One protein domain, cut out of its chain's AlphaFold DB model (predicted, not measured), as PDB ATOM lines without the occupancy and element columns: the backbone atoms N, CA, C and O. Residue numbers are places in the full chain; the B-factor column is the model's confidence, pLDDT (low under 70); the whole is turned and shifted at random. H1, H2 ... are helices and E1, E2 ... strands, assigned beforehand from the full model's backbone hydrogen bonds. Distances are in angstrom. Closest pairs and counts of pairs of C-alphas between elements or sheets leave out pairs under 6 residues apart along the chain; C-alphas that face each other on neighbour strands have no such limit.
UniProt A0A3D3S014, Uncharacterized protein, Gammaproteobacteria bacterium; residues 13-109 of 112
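What this domain is: This is residues 13 to 109 of the 112 residues of an uncharacterized protein of Gammaproteobacteria bacterium (UniProt A0A3D3S014). Picture one open wall of six antiparallel strands, twisted and curled from edge to edge, with a single long helix, H1, set beside its first edge strand, E1. H1 stands at the wall's level and not over its strands, and its first part, residues 13 to 24, sticks out alone as an arm. The printed part has 97 residues, with one named helix and then six named strands in the order H1, E1, E2, E3, E4, E5, E6; the sheet keeps that order, E1 to E6. The class is mixed, helices and strands. The whole is loose, with a radius of gyration of the C-alphas of 15.9 A, and spans 46 by 31 by 29 A.

Where its parts are: Find C-alpha 13 at (-47.024, 27.265, -1.281); from there H1 runs through residues 13 to 40, 40.1 A long, to C-alpha 40 at (-62.724, 15.744, -36.312). Next come E1, residues 44 to 49, 16.7 A, and E2, residues 55 to 64, 29.0 A, the longest strand by residues. E3 follows at residues 67 to 74, 23.4 A, and E4 at residues 79 to 87, 26.5 A. E5, residues 92 to 98, and E6, residues 102 to 108, each measure 20.0 A; E6 ends at C-alpha 108, (-30.567, 18.410, -38.748).

How they stand to each other: Begin with the sheet, a meander, each strand the antiparallel neighbour of the one before, and each such pair a hairpin. Look at N 46 and O 58 for E1 and E2, 2.8 A apart and within hydrogen-bond range. In the same range are N 59 and O 71 for E2 and E3, 2.8 A, and N 70 and O 83 for E3 and E4, 2.8 A. For E4 and E5 take N 84 and O 96, 2.8 A, and for E5 and E6 N 95 and O 105, 2.8 A. The edge strands E1 and E6 are apart. H1 is on the sheet, at the sheet's level, with a height over the sheet of 1.4 A. Its closest C-alphas to E1 are those of Val 33 and Ala 45, 4.7 A apart. H1 and E2 are near each other. In H1, 23 of 24 O i to N i+4 pairs are within hydrogen-bond range.

The domain as a whole: Compare C-alphas 13 and 88, the two farthest apart, at 46.6 A. Without residues 13 to 24, which stand free, the body spans 37 by 30 by 21 A. From edge to edge the strands' lines turn by 66 degrees and the way across the sheet turns by 69 degrees. The printed part has no cut, and its links between named elements are tight. Read the B-factor column for confidence: the mean pLDDT of the printed part is 83.4, and residues 13 to 15 and 18 to 40 are under 70.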
ATOM      1  N   GLU A  13     -45.626  27.079  -0.882       63.03
ATOM      2  CA  GLU A  13     -47.024  27.265  -1.281       63.03
ATOM      3  C   GLU A  13     -47.125  27.773  -2.726       63.03
ATOM      4  O   GLU A  13     -47.956  27.284  -3.488       63.03
ATOM      5  N   SER A  14     -46.216  28.660  -3.149       65.75
ATOM      6  CA  SER A  14     -46.151  29.124  -4.540       65.75
ATOM      7  C   SER A  14     -45.781  28.000  -5.512       65.75
ATOM      8  O   SER A  14     -46.391  27.893  -6.576       65.75
ATOM      9  N   ASP A  15     -44.832  27.133  -5.148       69.44
ATOM     10  CA  ASP A  15     -44.456  25.981  -5.977       69.44
ATOM     11  C   ASP A  15     -45.602  24.968  -6.100       69.44
ATOM     12  O   ASP A  15     -45.874  24.454  -7.189       69.44
ATOM     13  N   LEU A  16     -46.327  24.712  -5.006       75.44
ATOM     14  CA  LEU A  16     -47.504  23.839  -5.010       75.44
ATOM     15  C   LEU A  16     -48.648  24.424  -5.848       75.44
ATOM     16  O   LEU A  16     -49.295  23.693  -6.602       75.44
ATOM     17  N   LEU A  17     -48.874  25.737  -5.771       73.31
ATOM     18  CA  LEU A  17     -49.859  26.439  -6.595       73.31
ATOM     19  C   LEU A  17     -49.484  26.409  -8.082       73.31
ATOM     20  O   LEU A  17     -50.349  26.150  -8.921       73.31
ATOM     21  N   MET A  18     -48.206  26.595  -8.423       65.06
ATOM     22  CA  MET A  18     -47.717  26.476  -9.801       65.06
ATOM     23  C   MET A  18     -47.871  25.054 -10.350       65.06
ATOM     24  O   MET A  18     -48.341  24.875 -11.476       65.06
ATOM     25  N   GLN A  19     -47.537  24.029  -9.561       67.12
ATOM     26  CA  GLN A  19     -47.735  22.628  -9.948       67.12
ATOM     27  C   GLN A  19     -49.220  22.289 -10.119       67.12
ATOM     28  O   GLN A  19     -49.599  21.607 -11.076       67.12
ATOM     29  N   ALA A  20     -50.083  22.804  -9.239       67.94
ATOM     30  CA  ALA A  20     -51.526  22.646  -9.357       67.94
ATOM     31  C   ALA A  20     -52.056  23.315 -10.636       67.94
ATOM     32  O   ALA A  20     -52.763  22.661 -11.405       67.94
ATOM     33  N   ALA A  21     -51.656  24.559 -10.919       62.72
ATOM     34  CA  ALA A  21     -52.026  25.283 -12.136       62.72
ATOM     35  C   ALA A  21     -51.562  24.552 -13.407       62.72
ATOM     36  O   ALA A  21     -52.356  24.362 -14.332       62.72
ATOM     37  N   ALA A  22     -50.325  24.046 -13.426       61.94
ATOM     38  CA  ALA A  22     -49.808  23.226 -14.518       61.94
ATOM     39  C   ALA A  22     -50.625  21.935 -14.696       61.94
ATOM     40  O   ALA A  22     -51.028  21.601 -15.810       61.94
ATOM     41  N   SER A  23     -50.953  21.232 -13.606       62.78
ATOM     42  CA  SER A  23     -51.752  20.000 -13.658       62.78
ATOM     43  C   SER A  23     -53.180  20.234 -14.174       62.78
ATOM     44  O   SER A  23     -53.719  19.416 -14.926       62.78
ATOM     45  N   VAL A  24     -53.789  21.370 -13.816       62.22
ATOM     46  CA  VAL A  24     -55.114  21.783 -14.294       62.22
ATOM     47  C   VAL A  24     -55.047  22.169 -15.769       62.22
ATOM     48  O   VAL A  24     -55.905  21.723 -16.534       62.22
ATOM     49  N   GLY A  25     -54.012  22.901 -16.194       62.62
ATOM     50  CA  GLY A  25     -53.757  23.227 -17.599       62.62
ATOM     51  C   GLY A  25     -53.575  21.978 -18.467       62.62
ATOM     52  O   GLY A  25     -54.218  21.850 -19.507       62.62
ATOM     53  N   LEU A  26     -52.809  20.992 -17.991       62.16
ATOM     54  CA  LEU A  26     -52.606  19.707 -18.670       62.16
ATOM     55  C   LEU A  26     -53.897  18.877 -18.754       62.16
ATOM     56  O   LEU A  26     -54.206  18.310 -19.802       62.16
ATOM     57  N   ARG A  27     -54.703  18.833 -17.685       62.75
ATOM     58  CA  ARG A  27     -56.014  18.150 -17.685       62.75
ATOM     59  C   ARG A  27     -57.064  18.881 -18.530       62.75
ATOM     60  O   ARG A  27     -57.961  18.241 -19.083       62.75
ATOM     61  N   GLY A  28     -56.994  20.208 -18.610       60.75
ATOM     62  CA  GLY A  28     -57.826  21.042 -19.479       60.75
ATOM     63  C   GLY A  28     -57.495  20.810 -20.952       60.75
ATOM     64  O   GLY A  28     -58.377  20.424 -21.719       60.75
ATOM     65  N   GLY A  29     -56.212  20.919 -21.304       59.97
ATOM     66  CA  GLY A  29     -55.692  20.634 -22.640       59.97
ATOM     67  C   GLY A  29     -55.967  19.195 -23.077       59.97
ATOM     68  O   GLY A  29     -56.537  18.980 -24.140       59.97
ATOM     69  N   GLY A  30     -55.692  18.201 -22.226       60.94
ATOM     70  CA  GLY A  30     -55.929  16.787 -22.541       60.94
ATOM     71  C   GLY A  30     -57.402  16.435 -22.798       60.94
ATOM     72  O   GLY A  30     -57.699  15.588 -23.640       60.94
ATOM     73  N   ARG A  31     -58.354  17.105 -22.131       62.16
ATOM     74  CA  ARG A  31     -59.795  16.929 -22.405       62.16
ATOM     75  C   ARG A  31     -60.232  17.605 -23.705       62.16
ATOM     76  O   ARG A  31     -61.102  17.058 -24.384       62.16
ATOM     77  N   LEU A  32     -59.637  18.747 -24.056       63.41
ATOM     78  CA  LEU A  32     -59.895  19.444 -25.318       63.41
ATOM     79  C   LEU A  32     -59.372  18.629 -26.512       63.41
ATOM     80  O   LEU A  32     -60.138  18.348 -27.433       63.41
ATOM     81  N   VAL A  33     -58.121  18.151 -26.427       62.44
ATOM     82  CA  VAL A  33     -57.500  17.237 -27.402       62.44
ATOM     83  C   VAL A  33     -58.363  15.989 -27.589       62.44
ATOM     84  O   VAL A  33     -58.704  15.641 -28.713       62.44
ATOM     85  N   LYS A  34     -58.795  15.340 -26.496       62.50
ATOM     86  CA  LYS A  34     -59.597  14.107 -26.573       62.50
ATOM     87  C   LYS A  34     -60.963  14.316 -27.238       62.50
ATOM     88  O   LYS A  34     -61.401  13.448 -27.983       62.50
ATOM     89  N   ARG A  35     -61.640  15.443 -26.982       61.97
ATOM     90  CA  ARG A  35     -62.946  15.741 -27.600       61.97
ATOM     91  C   ARG A  35     -62.813  16.113 -29.075       61.97
ATOM     92  O   ARG A  35     -63.551  15.579 -29.889       61.97
ATOM     93  N   LEU A  36     -61.872  16.990 -29.425       60.47
ATOM     94  CA  LEU A  36     -61.695  17.433 -30.811       60.47
ATOM     95  C   LEU A  36     -61.082  16.335 -31.692       60.47
ATOM     96  O   LEU A  36     -61.500  16.171 -32.838       60.47
ATOM     97  N   GLY A  37     -60.175  15.523 -31.146       61.31
ATOM     98  CA  GLY A  37     -59.563  14.423 -31.886       61.31
ATOM     99  C   GLY A  37     -60.518  13.274 -32.210       61.31
ATOM    100  O   GLY A  37     -60.454  12.718 -33.302       61.31
ATOM    101  N   GLN A  38     -61.479  12.972 -31.328       63.41
ATOM    102  CA  GLN A  38     -62.470  11.912 -31.569       63.41
ATOM    103  C   GLN A  38     -63.552  12.294 -32.591       63.41
ATOM    104  O   GLN A  38     -64.137  11.405 -33.203       63.41
ATOM    105  N   THR A  39     -63.840  13.586 -32.777       62.34
ATOM    106  CA  THR A  39     -64.938  14.041 -33.653       62.34
ATOM    107  C   THR A  39     -64.456  14.543 -35.014       62.34
ATOM    108  O   THR A  39     -65.182  14.413 -35.994       62.34
ATOM    109  N   LEU A  40     -63.241  15.096 -35.097       66.19
ATOM    110  CA  LEU A  40     -62.724  15.744 -36.312       66.19
ATOM    111  C   LEU A  40     -61.466  15.064 -36.888       66.19
ATOM    112  O   LEU A  40     -60.994  15.449 -37.956       66.19
ATOM    113  N   GLY A  41     -60.929  14.043 -36.210       74.56
ATOM    114  CA  GLY A  41     -59.760  13.287 -36.674       74.56
ATOM    115  C   GLY A  41     -58.436  14.048 -36.573       74.56
ATOM    116  O   GLY A  41     -57.525  13.762 -37.345       74.56
ATOM    117  N   PHE A  42     -58.336  15.029 -35.674       79.88
ATOM    118  CA  PHE A  42     -57.080  15.708 -35.339       79.88
ATOM    119  C   PHE A  42     -56.338  14.950 -34.232       79.88
ATOM    120  O   PHE A  42     -56.954  14.478 -33.280       79.88
ATOM    121  N   ASP A  43     -55.014  14.872 -34.321       81.62
ATOM    122  CA  ASP A  43     -54.195  14.238 -33.277       81.62
ATOM    123  C   ASP A  43     -53.873  15.219 -32.143       81.62
ATOM    124  O   ASP A  43     -53.664  14.824 -30.997       81.62
ATOM    125  N   GLU A  44     -53.876  16.518 -32.448       81.38
ATOM    126  CA  GLU A  44     -53.569  17.584 -31.503       81.38
ATOM    127  C   GLU A  44     -54.570  18.739 -31.628       81.38
ATOM    128  O   GLU A  44     -54.889  19.197 -32.723       81.38
ATOM    129  N   ALA A  45     -55.048  19.243 -30.490       85.94
ATOM    130  CA  ALA A  45     -55.833  20.471 -30.414       85.94
ATOM    131  C   ALA A  45     -55.538  21.204 -29.102       85.94
ATOM    132  O   ALA A  45     -55.795  20.687 -28.015       85.94
ATOM    133  N   LYS A  46     -54.980  22.407 -29.185       82.00
ATOM    134  CA  LYS A  46     -54.515  23.190 -28.038       82.00
ATOM    135  C   LYS A  46     -55.155  24.570 -28.083       82.00
ATOM    136  O   LYS A  46     -55.154  25.216 -29.120       82.00
ATOM    137  N   LEU A  47     -55.685  25.009 -26.947       85.38
ATOM    138  CA  LEU A  47     -56.117  26.384 -26.718       85.38
ATOM    139  C   LEU A  47     -55.316  26.907 -25.527       85.38
ATOM    140  O   LEU A  47     -55.368  26.309 -24.451       85.38
ATOM    141  N   ALA A  48     -54.564  27.983 -25.727       82.62
ATOM    142  CA  ALA A  48     -53.721  28.591 -24.705       82.62
ATOM    143  C   ALA A  48     -53.964  30.101 -24.658       82.62
ATOM    144  O   ALA A  48     -54.102  30.725 -25.702       82.62
ATOM    145  N   GLY A  49     -54.017  30.691 -23.463       84.19
ATOM    146  CA  GLY A  49     -53.968  32.149 -23.324       84.19
ATOM    147  C   GLY A  49     -52.558  32.660 -23.620       84.19
ATOM    148  O   GLY A  49     -51.588  31.983 -23.277       84.19
ATOM    149  N   ASP A  50     -52.436  33.834 -24.234       79.75
ATOM    150  CA  ASP A  50     -51.136  34.453 -24.544       79.75
ATOM    151  C   ASP A  50     -50.535  35.254 -23.370       79.75
ATOM    152  O   ASP A  50     -49.399  35.714 -23.446       79.75
ATOM    153  N   GLY A  51     -51.283  35.401 -22.269       75.69
ATOM    154  CA  GLY A  51     -50.880  36.162 -21.080       75.69
ATOM    155  C   GLY A  51     -51.180  37.665 -21.145       75.69
ATOM    156  O   GLY A  51     -51.171  38.314 -20.102       75.69
ATOM    157  N   ASN A  52     -51.545  38.193 -22.316       80.75
ATOM    158  CA  ASN A  52     -51.861  39.606 -22.556       80.75
ATOM    159  C   ASN A  52     -53.361  39.850 -22.811       80.75
ATOM    160  O   ASN A  52     -53.759  40.920 -23.269       80.75
ATOM    161  N   GLY A  53     -54.204  38.870 -22.484       77.12
ATOM    162  CA  GLY A  53     -55.654  38.941 -22.675       77.12
ATOM    163  C   GLY A  53     -56.133  38.397 -24.020       77.12
ATOM    164  O   GLY A  53     -57.328  38.463 -24.301       77.12
ATOM    165  N   GLY A  54     -55.237  37.830 -24.824       85.06
ATOM    166  CA  GLY A  54     -55.574  37.083 -26.021       85.06
ATOM    167  C   GLY A  54     -55.423  35.575 -25.843       85.06
ATOM    168  O   GLY A  54     -55.162  35.043 -24.756       85.06
ATOM    169  N   ALA A  55     -55.666  34.857 -26.934       87.31
ATOM    170  CA  ALA A  55     -55.664  33.406 -26.944       87.31
ATOM    171  C   ALA A  55     -55.183  32.862 -28.288       87.31
ATOM    172  O   ALA A  55     -55.465  33.421 -29.343       87.31
ATOM    173  N   ASN A  56     -54.506  31.724 -28.227       89.50
ATOM    174  CA  ASN A  56     -53.949  31.006 -29.354       89.50
ATOM    175  C   ASN A  56     -54.632  29.646 -29.464       89.50
ATOM    176  O   ASN A  56     -54.652  28.868 -28.505       89.50
ATOM    177  N   LEU A  57     -55.177  29.356 -30.639       90.12
ATOM    178  CA  LEU A  57     -55.724  28.055 -30.996       90.12
ATOM    179  C   LEU A  57     -54.743  27.358 -31.935       90.12
ATOM    180  O   LEU A  57     -54.313  27.949 -32.914       90.12
ATOM    181  N   ALA A  58     -54.421  26.097 -31.676       91.06
ATOM    182  CA  ALA A  58     -53.617  25.274 -32.568       91.06
ATOM    183  C   ALA A  58     -54.277  23.913 -32.767       91.06
ATOM    184  O   ALA A  58     -54.668  23.254 -31.804       91.06
ATOM    185  N   LEU A  59     -54.380  23.483 -34.016       91.25
ATOM    186  CA  LEU A  59     -54.884  22.183 -34.440       91.25
ATOM    187  C   LEU A  59     -53.777  21.467 -35.210       91.25
ATOM    188  O   LEU A  59     -53.021  22.104 -35.934       91.25
ATOM    189  N   GLY A  60     -53.676  20.152 -35.065       92.75
ATOM    190  CA  GLY A  60     -52.615  19.371 -35.686       92.75
ATOM    191  C   GLY A  60     -53.029  17.943 -35.980       92.75
ATOM    192  O   GLY A  60     -53.846  17.354 -35.271       92.75
ATOM    193  N   ARG A  61     -52.457  17.382 -37.042       92.38
ATOM    194  CA  ARG A  61     -52.674  15.998 -37.448       92.38
ATOM    195  C   ARG A  61     -51.438  15.423 -38.125       92.38
ATOM    196  O   ARG A  61     -50.812  16.066 -38.963       92.38
ATOM    197  N   TYR A  62     -51.153  14.169 -37.824       93.31
ATOM    198  CA  TYR A  62     -50.228  13.323 -38.547       93.31
ATOM    199  C   TYR A  62     -50.977  12.627 -39.687       93.31
ATOM    200  O   TYR A  62     -51.860  11.795 -39.482       93.31
ATOM    201  N   LEU A  63     -50.637  12.987 -40.924       92.88
ATOM    202  CA  LEU A  63     -51.160  12.312 -42.117       92.88
ATOM    203  C   LEU A  63     -50.438  10.982 -42.357       92.88
ATOM    204  O   LEU A  63     -51.003  10.047 -42.915       92.88
ATOM    205  N   THR A  64     -49.182  10.906 -41.917       94.19
ATOM    206  CA  THR A  64     -48.374   9.684 -41.856       94.19
ATOM    207  C   THR A  64     -47.494   9.752 -40.603       94.19
ATOM    208  O   THR A  64     -47.337  10.843 -40.049       94.19
ATOM    209  N   PRO A  65     -46.821   8.661 -40.192       93.25
ATOM    210  CA  PRO A  65     -45.865   8.709 -39.079       93.25
ATOM    211  C   PRO A  65     -44.733   9.736 -39.249       93.25
ATOM    212  O   PRO A  65     -44.058  10.070 -38.284       93.25
ATOM    213  N   ARG A  66     -44.502  10.226 -40.477       95.81
ATOM    214  CA  ARG A  66     -43.417  11.155 -40.825       95.81
ATOM    215  C   ARG A  66     -43.910  12.515 -41.317       95.81
ATOM    216  O   ARG A  66     -43.078  13.373 -41.581       95.81
ATOM    217  N   LEU A  67     -45.221  12.704 -41.489       96.06
ATOM    218  CA  LEU A  67     -45.816  13.923 -42.046       96.06
ATOM    219  C   LEU A  67     -46.857  14.486 -41.086       96.06
ATOM    220  O   LEU A  67     -47.928  13.901 -40.921       96.06
ATOM    221  N   TYR A  68     -46.547  15.647 -40.528       96.06
ATOM    222  CA  TYR A  68     -47.429  16.428 -39.677       96.06
ATOM    223  C   TYR A  68     -47.908  17.681 -40.408       96.06
ATOM    224  O   TYR A  68     -47.129  18.360 -41.080       96.06
ATOM    225  N   VAL A  69     -49.187  18.001 -40.234       96.38
ATOM    226  CA  VAL A  69     -49.803  19.247 -40.684       96.38
ATOM    227  C   VAL A  69     -50.504  19.892 -39.498       96.38
ATOM    228  O   VAL A  69     -51.291  19.247 -38.806       96.38
ATOM    229  N   GLY A  70     -50.223  21.168 -39.274       95.31
ATOM    230  CA  GLY A  70     -50.815  21.975 -38.221       95.31
ATOM    231  C   GLY A  70     -51.379  23.285 -38.747       95.31
ATOM    232  O   GLY A  70     -50.934  23.807 -39.767       95.31
ATOM    233  N   TYR A  71     -52.358  23.818 -38.031       94.06
ATOM    234  CA  TYR A  71     -52.944  25.128 -38.260       94.06
ATOM    235  C   TYR A  71     -53.078  25.862 -36.930       94.06
ATOM    236  O   TYR A  71     -53.645  25.321 -35.980       94.06
ATOM    237  N   GLY A  72     -52.539  27.073 -36.850       93.69
ATOM    238  CA  GLY A  72     -52.583  27.925 -35.669       93.69
ATOM    239  C   GLY A  72     -53.278  29.246 -35.962       93.69
ATOM    240  O   GLY A  72     -53.085  29.803 -37.037       93.69
ATOM    241  N   LEU A  73     -54.052  29.751 -35.003       93.00
ATOM    242  CA  LEU A  73     -54.601  31.102 -34.995       93.00
ATOM    243  C   LEU A  73     -54.213  31.802 -33.698       93.00
ATOM    244  O   LEU A  73     -54.503  31.301 -32.609       93.00
ATOM    245  N   ALA A  74     -53.633  32.984 -33.831       90.25
ATOM    246  CA  ALA A  74     -53.463  33.941 -32.757       90.25
ATOM    247  C   ALA A  74     -54.652  34.908 -32.784       90.25
ATOM    248  O   ALA A  74     -54.797  35.709 -33.707       90.25
ATOM    249  N   LEU A  75     -55.568  34.774 -31.820       88.62
ATOM    250  CA  LEU A  75     -56.844  35.499 -31.819       88.62
ATOM    251  C   LEU A  75     -56.665  36.985 -31.489       88.62
ATOM    252  O   LEU A  75     -57.483  37.795 -31.917       88.62
ATOM    253  N   ALA A  76     -55.609  37.343 -30.750       88.94
ATOM    254  CA  ALA A  76     -55.307  38.729 -30.400       88.94
ATOM    255  C   ALA A  76     -54.789  39.501 -31.622       88.94
ATOM    256  O   ALA A  76     -55.308  40.558 -31.971       88.94
ATOM    257  N   GLU A  77     -53.806  38.923 -32.312       87.88
ATOM    258  CA  GLU A  77     -53.178  39.463 -33.518       87.88
ATOM    259  C   GLU A  77     -53.979  39.162 -34.792       87.88
ATOM    260  O   GLU A  77     -53.581  39.582 -35.878       87.88
ATOM    261  N   GLN A  78     -55.078  38.407 -34.675       88.88
ATOM    262  CA  GLN A  78     -55.914  37.924 -35.783       88.88
ATOM    263  C   GLN A  78     -55.086  37.333 -36.928       88.88
ATOM    264  O   GLN A  78     -55.325  37.591 -38.105       88.88
ATOM    265  N   THR A  79     -54.071  36.562 -36.559       91.94
ATOM    266  CA  THR A  79     -53.099  36.007 -37.491       91.94
ATOM    267  C   THR A  79     -53.205  34.499 -37.496       91.94
ATOM    268  O   THR A  79     -53.287  33.883 -36.435       91.94
ATOM    269  N   ASP A  80     -53.142  33.893 -38.674       94.25
ATOM    270  CA  ASP A  80     -53.112  32.451 -38.828       94.25
ATOM    271  C   ASP A  80     -51.841  31.951 -39.525       94.25
ATOM    272  O   ASP A  80     -51.151  32.675 -40.249       94.25
ATOM    273  N   ALA A  81     -51.495  30.695 -39.249       96.06
ATOM    274  CA  ALA A  81     -50.351  30.030 -39.846       96.06
ATOM    275  C   ALA A  81     -50.608  28.534 -40.032       96.06
ATOM    276  O   ALA A  81     -51.036  27.830 -39.117       96.06
ATOM    277  N   VAL A  82     -50.277  28.031 -41.214       96.69
ATOM    278  CA  VAL A  82     -50.202  26.606 -41.528       96.69
ATOM    279  C   VAL A  82     -48.760  26.152 -41.352       96.69
ATOM    280  O   VAL A  82     -47.839  26.782 -41.861       96.69
ATOM    281  N   THR A  83     -48.560  25.044 -40.649       96.69
ATOM    282  CA  THR A  83     -47.252  24.407 -40.469       96.69
ATOM    283  C   THR A  83     -47.275  23.026 -41.098       96.69
ATOM    284  O   THR A  83     -48.166  22.226 -40.825       96.69
ATOM    285  N   LEU A  84     -46.274  22.719 -41.909       97.19
ATOM    286  CA  LEU A  84     -46.026  21.394 -42.447       97.19
ATOM    287  C   LEU A  84     -44.659  20.933 -41.966       97.19
ATOM    288  O   LEU A  84     -43.665  21.630 -42.141       97.19
ATOM    289  N   ARG A  85     -44.606  19.742 -41.374       96.94
ATOM    290  CA  ARG A  85     -43.358  19.121 -40.929       96.94
ATOM    291  C   ARG A  85     -43.223  17.739 -41.533       96.94
ATOM    292  O   ARG A  85     -44.111  16.901 -41.367       96.94
ATOM    293  N   TYR A  86     -42.103  17.495 -42.202       97.31
ATOM    294  CA  TYR A  86     -41.799  16.218 -42.825       97.31
ATOM    295  C   TYR A  86     -40.426  15.701 -42.406       97.31
ATOM    296  O   TYR A  86     -39.398  16.321 -42.669       97.31
ATOM    297  N   THR A  87     -40.402  14.528 -41.785       96.94
ATOM    298  CA  THR A  87     -39.161  13.848 -41.410       96.94
ATOM    299  C   THR A  87     -38.599  13.119 -42.630       96.94
ATOM    300  O   THR A  87     -39.073  12.038 -42.984       96.94
ATOM    301  N   LEU A  88     -37.582  13.696 -43.278       95.12
ATOM    302  CA  LEU A  88     -36.910  13.178 -44.482       95.12
ATOM    303  C   LEU A  88     -36.037  11.954 -44.189       95.12
ATOM    304  O   LEU A  88     -36.007  11.007 -44.975       95.12
ATOM    305  N   THR A  89     -35.379  11.938 -43.031       93.62
ATOM    306  CA  THR A  89     -34.626  10.796 -42.473       93.62
ATOM    307  C   THR A  89     -34.674  10.874 -40.945       93.62
ATOM    308  O   THR A  89     -35.203  11.847 -40.421       93.62
ATOM    309  N   GLU A  90     -34.097   9.909 -40.229       91.12
ATOM    310  CA  GLU A  90     -33.978   9.947 -38.755       91.12
ATOM    311  C   GLU A  90     -33.310  11.233 -38.239       91.12
ATOM    312  O   GLU A  90     -33.640  11.713 -37.163       91.12
ATOM    313  N   HIS A  91     -32.460  11.857 -39.058       93.69
ATOM    314  CA  HIS A  91     -31.706  13.050 -38.681       93.69
ATOM    315  C   HIS A  91     -32.172  14.326 -39.389       93.69
ATOM    316  O   HIS A  91     -31.753  15.409 -39.007       93.69
ATOM    317  N   TRP A  92     -32.998  14.238 -40.437       95.69
ATOM    318  CA  TRP A  92     -33.377  15.395 -41.261       95.69
ATOM    319  C   TRP A  92     -34.875  15.663 -41.185       95.69
ATOM    320  O   TRP A  92     -35.682  14.796 -41.531       95.69
ATOM    321  N   LEU A  93     -35.243  16.893 -40.828       96.62
ATOM    322  CA  LEU A  93     -36.620  17.367 -40.761       96.62
ATOM    323  C   LEU A  93     -36.779  18.623 -41.615       96.62
ATOM    324  O   LEU A  93     -36.056  19.596 -41.447       96.62
ATOM    325  N   LEU A  94     -37.742  18.599 -42.526       97.25
ATOM    326  CA  LEU A  94     -38.183  19.766 -43.273       97.25
ATOM    327  C   LEU A  94     -39.368  20.392 -42.540       97.25
ATOM    328  O   LEU A  94     -40.353  19.702 -42.271       97.25
ATOM    329  N   GLU A  95     -39.291  21.682 -42.250       97.25
ATOM    330  CA  GLU A  95     -40.387  22.468 -41.695       97.25
ATOM    331  C   GLU A  95     -40.738  23.598 -42.657       97.25
ATOM    332  O   GLU A  95     -39.873  24.324 -43.134       97.25
ATOM    333  N   VAL A  96     -42.017  23.737 -42.973       97.75
ATOM    334  CA  VAL A  96     -42.539  24.821 -43.799       97.75
ATOM    335  C   VAL A  96     -43.659  25.487 -43.029       97.75
ATOM    336  O   VAL A  96     -44.620  24.831 -42.631       97.75
ATOM    337  N   VAL A  97     -43.553  26.796 -42.846       97.12
ATOM    338  CA  VAL A  97     -44.574  27.605 -42.185       97.12
ATOM    339  C   VAL A  97     -45.087  28.631 -43.178       97.12
ATOM    340  O   VAL A  97     -44.313  29.338 -43.818       97.12
ATOM    341  N   SER A  98     -46.404  28.705 -43.314       96.44
ATOM    342  CA  SER A  98     -47.101  29.669 -44.155       96.44
ATOM    343  C   SER A  98     -48.110  30.426 -43.309       96.44
ATOM    344  O   SER A  98     -49.141  29.874 -42.947       96.44
ATOM    345  N   GLY A  99     -47.826  31.688 -43.018       93.06
ATOM    346  CA  GLY A  99     -48.758  32.617 -42.379       93.06
ATOM    347  C   GLY A  99     -48.528  34.020 -42.927       93.06
ATOM    348  O   GLY A  99     -48.373  34.192 -44.134       93.06
ATOM    349  N   LEU A 100     -48.381  35.017 -42.049       90.94
ATOM    350  CA  LEU A 100     -47.947  36.369 -42.453       90.94
ATOM    351  C   LEU A 100     -46.630  36.377 -43.235       90.94
ATOM    352  O   LEU A 100     -46.383  37.258 -44.057       90.94
ATOM    353  N   ARG A 101     -45.756  35.417 -42.936       90.00
ATOM    354  CA  ARG A 101     -44.530  35.158 -43.680       90.00
ATOM    355  C   ARG A 101     -44.484  33.686 -44.040       90.00
ATOM    356  O   ARG A 101     -45.040  32.847 -43.330       90.00
ATOM    357  N   GLN A 102     -43.810  33.409 -45.145       95.19
ATOM    358  CA  GLN A 102     -43.542  32.057 -45.588       95.19
ATOM    359  C   GLN A 102     -42.081  31.727 -45.304       95.19
ATOM    360  O   GLN A 102     -41.183  32.437 -45.761       95.19
ATOM    361  N   THR A 103     -41.865  30.652 -44.559       96.56
ATOM    362  CA  THR A 103     -40.543  30.164 -44.170       96.56
ATOM    363  C   THR A 103     -40.442  28.685 -44.515       96.56
ATOM    364  O   THR A 103     -41.427  27.951 -44.421       96.56
ATOM    365  N   ALA A 104     -39.256  28.254 -44.934       97.06
ATOM    366  CA  ALA A 104     -38.935  26.855 -45.160       97.06
ATOM    367  C   ALA A 104     -37.548  26.572 -44.580       97.06
ATOM    368  O   ALA A 104     -36.553  27.110 -45.065       97.06
ATOM    369  N   ASP A 105     -37.509  25.721 -43.565       96.12
ATOM    370  CA  ASP A 105     -36.319  25.379 -42.806       96.12
ATOM    371  C   ASP A 105     -36.006  23.890 -42.962       96.12
ATOM    372  O   ASP A 105     -36.891  23.032 -42.953       96.12
ATOM    373  N   LEU A 106     -34.718  23.573 -43.086       96.44
ATOM    374  CA  LEU A 106     -34.222  22.204 -43.091       96.44
ATOM    375  C   LEU A 106     -33.351  21.996 -41.851       96.44
ATOM    376  O   LEU A 106     -32.256  22.546 -41.745       96.44
ATOM    377  N   LEU A 107     -33.858  21.208 -40.910       95.19
ATOM    378  CA  LEU A 107     -33.258  20.978 -39.607       95.19
ATOM    379  C   LEU A 107     -32.540  19.629 -39.585       95.19
ATOM    380  O   LEU A 107     -33.095  18.614 -40.013       95.19
ATOM    381  N   TYR A 108     -31.325  19.623 -39.035       93.62
ATOM    382  CA  TYR A 108     -30.567  18.410 -38.748       93.62
ATOM    383  C   TYR A 108     -30.549  18.145 -37.238       93.62
ATOM    384  O   TYR A 108     -30.152  19.015 -36.460       93.62
ATOM    385  N   GLN A 109     -30.992  16.963 -36.819       89.12
ATOM    386  CA  GLN A 109     -31.008  16.529 -35.425       89.12
ATOM    387  C   GLN A 109     -29.871  15.541 -35.170       89.12
ATOM    388  O   GLN A 109     -29.726  14.548 -35.876       89.12
TER     389      GLN A 109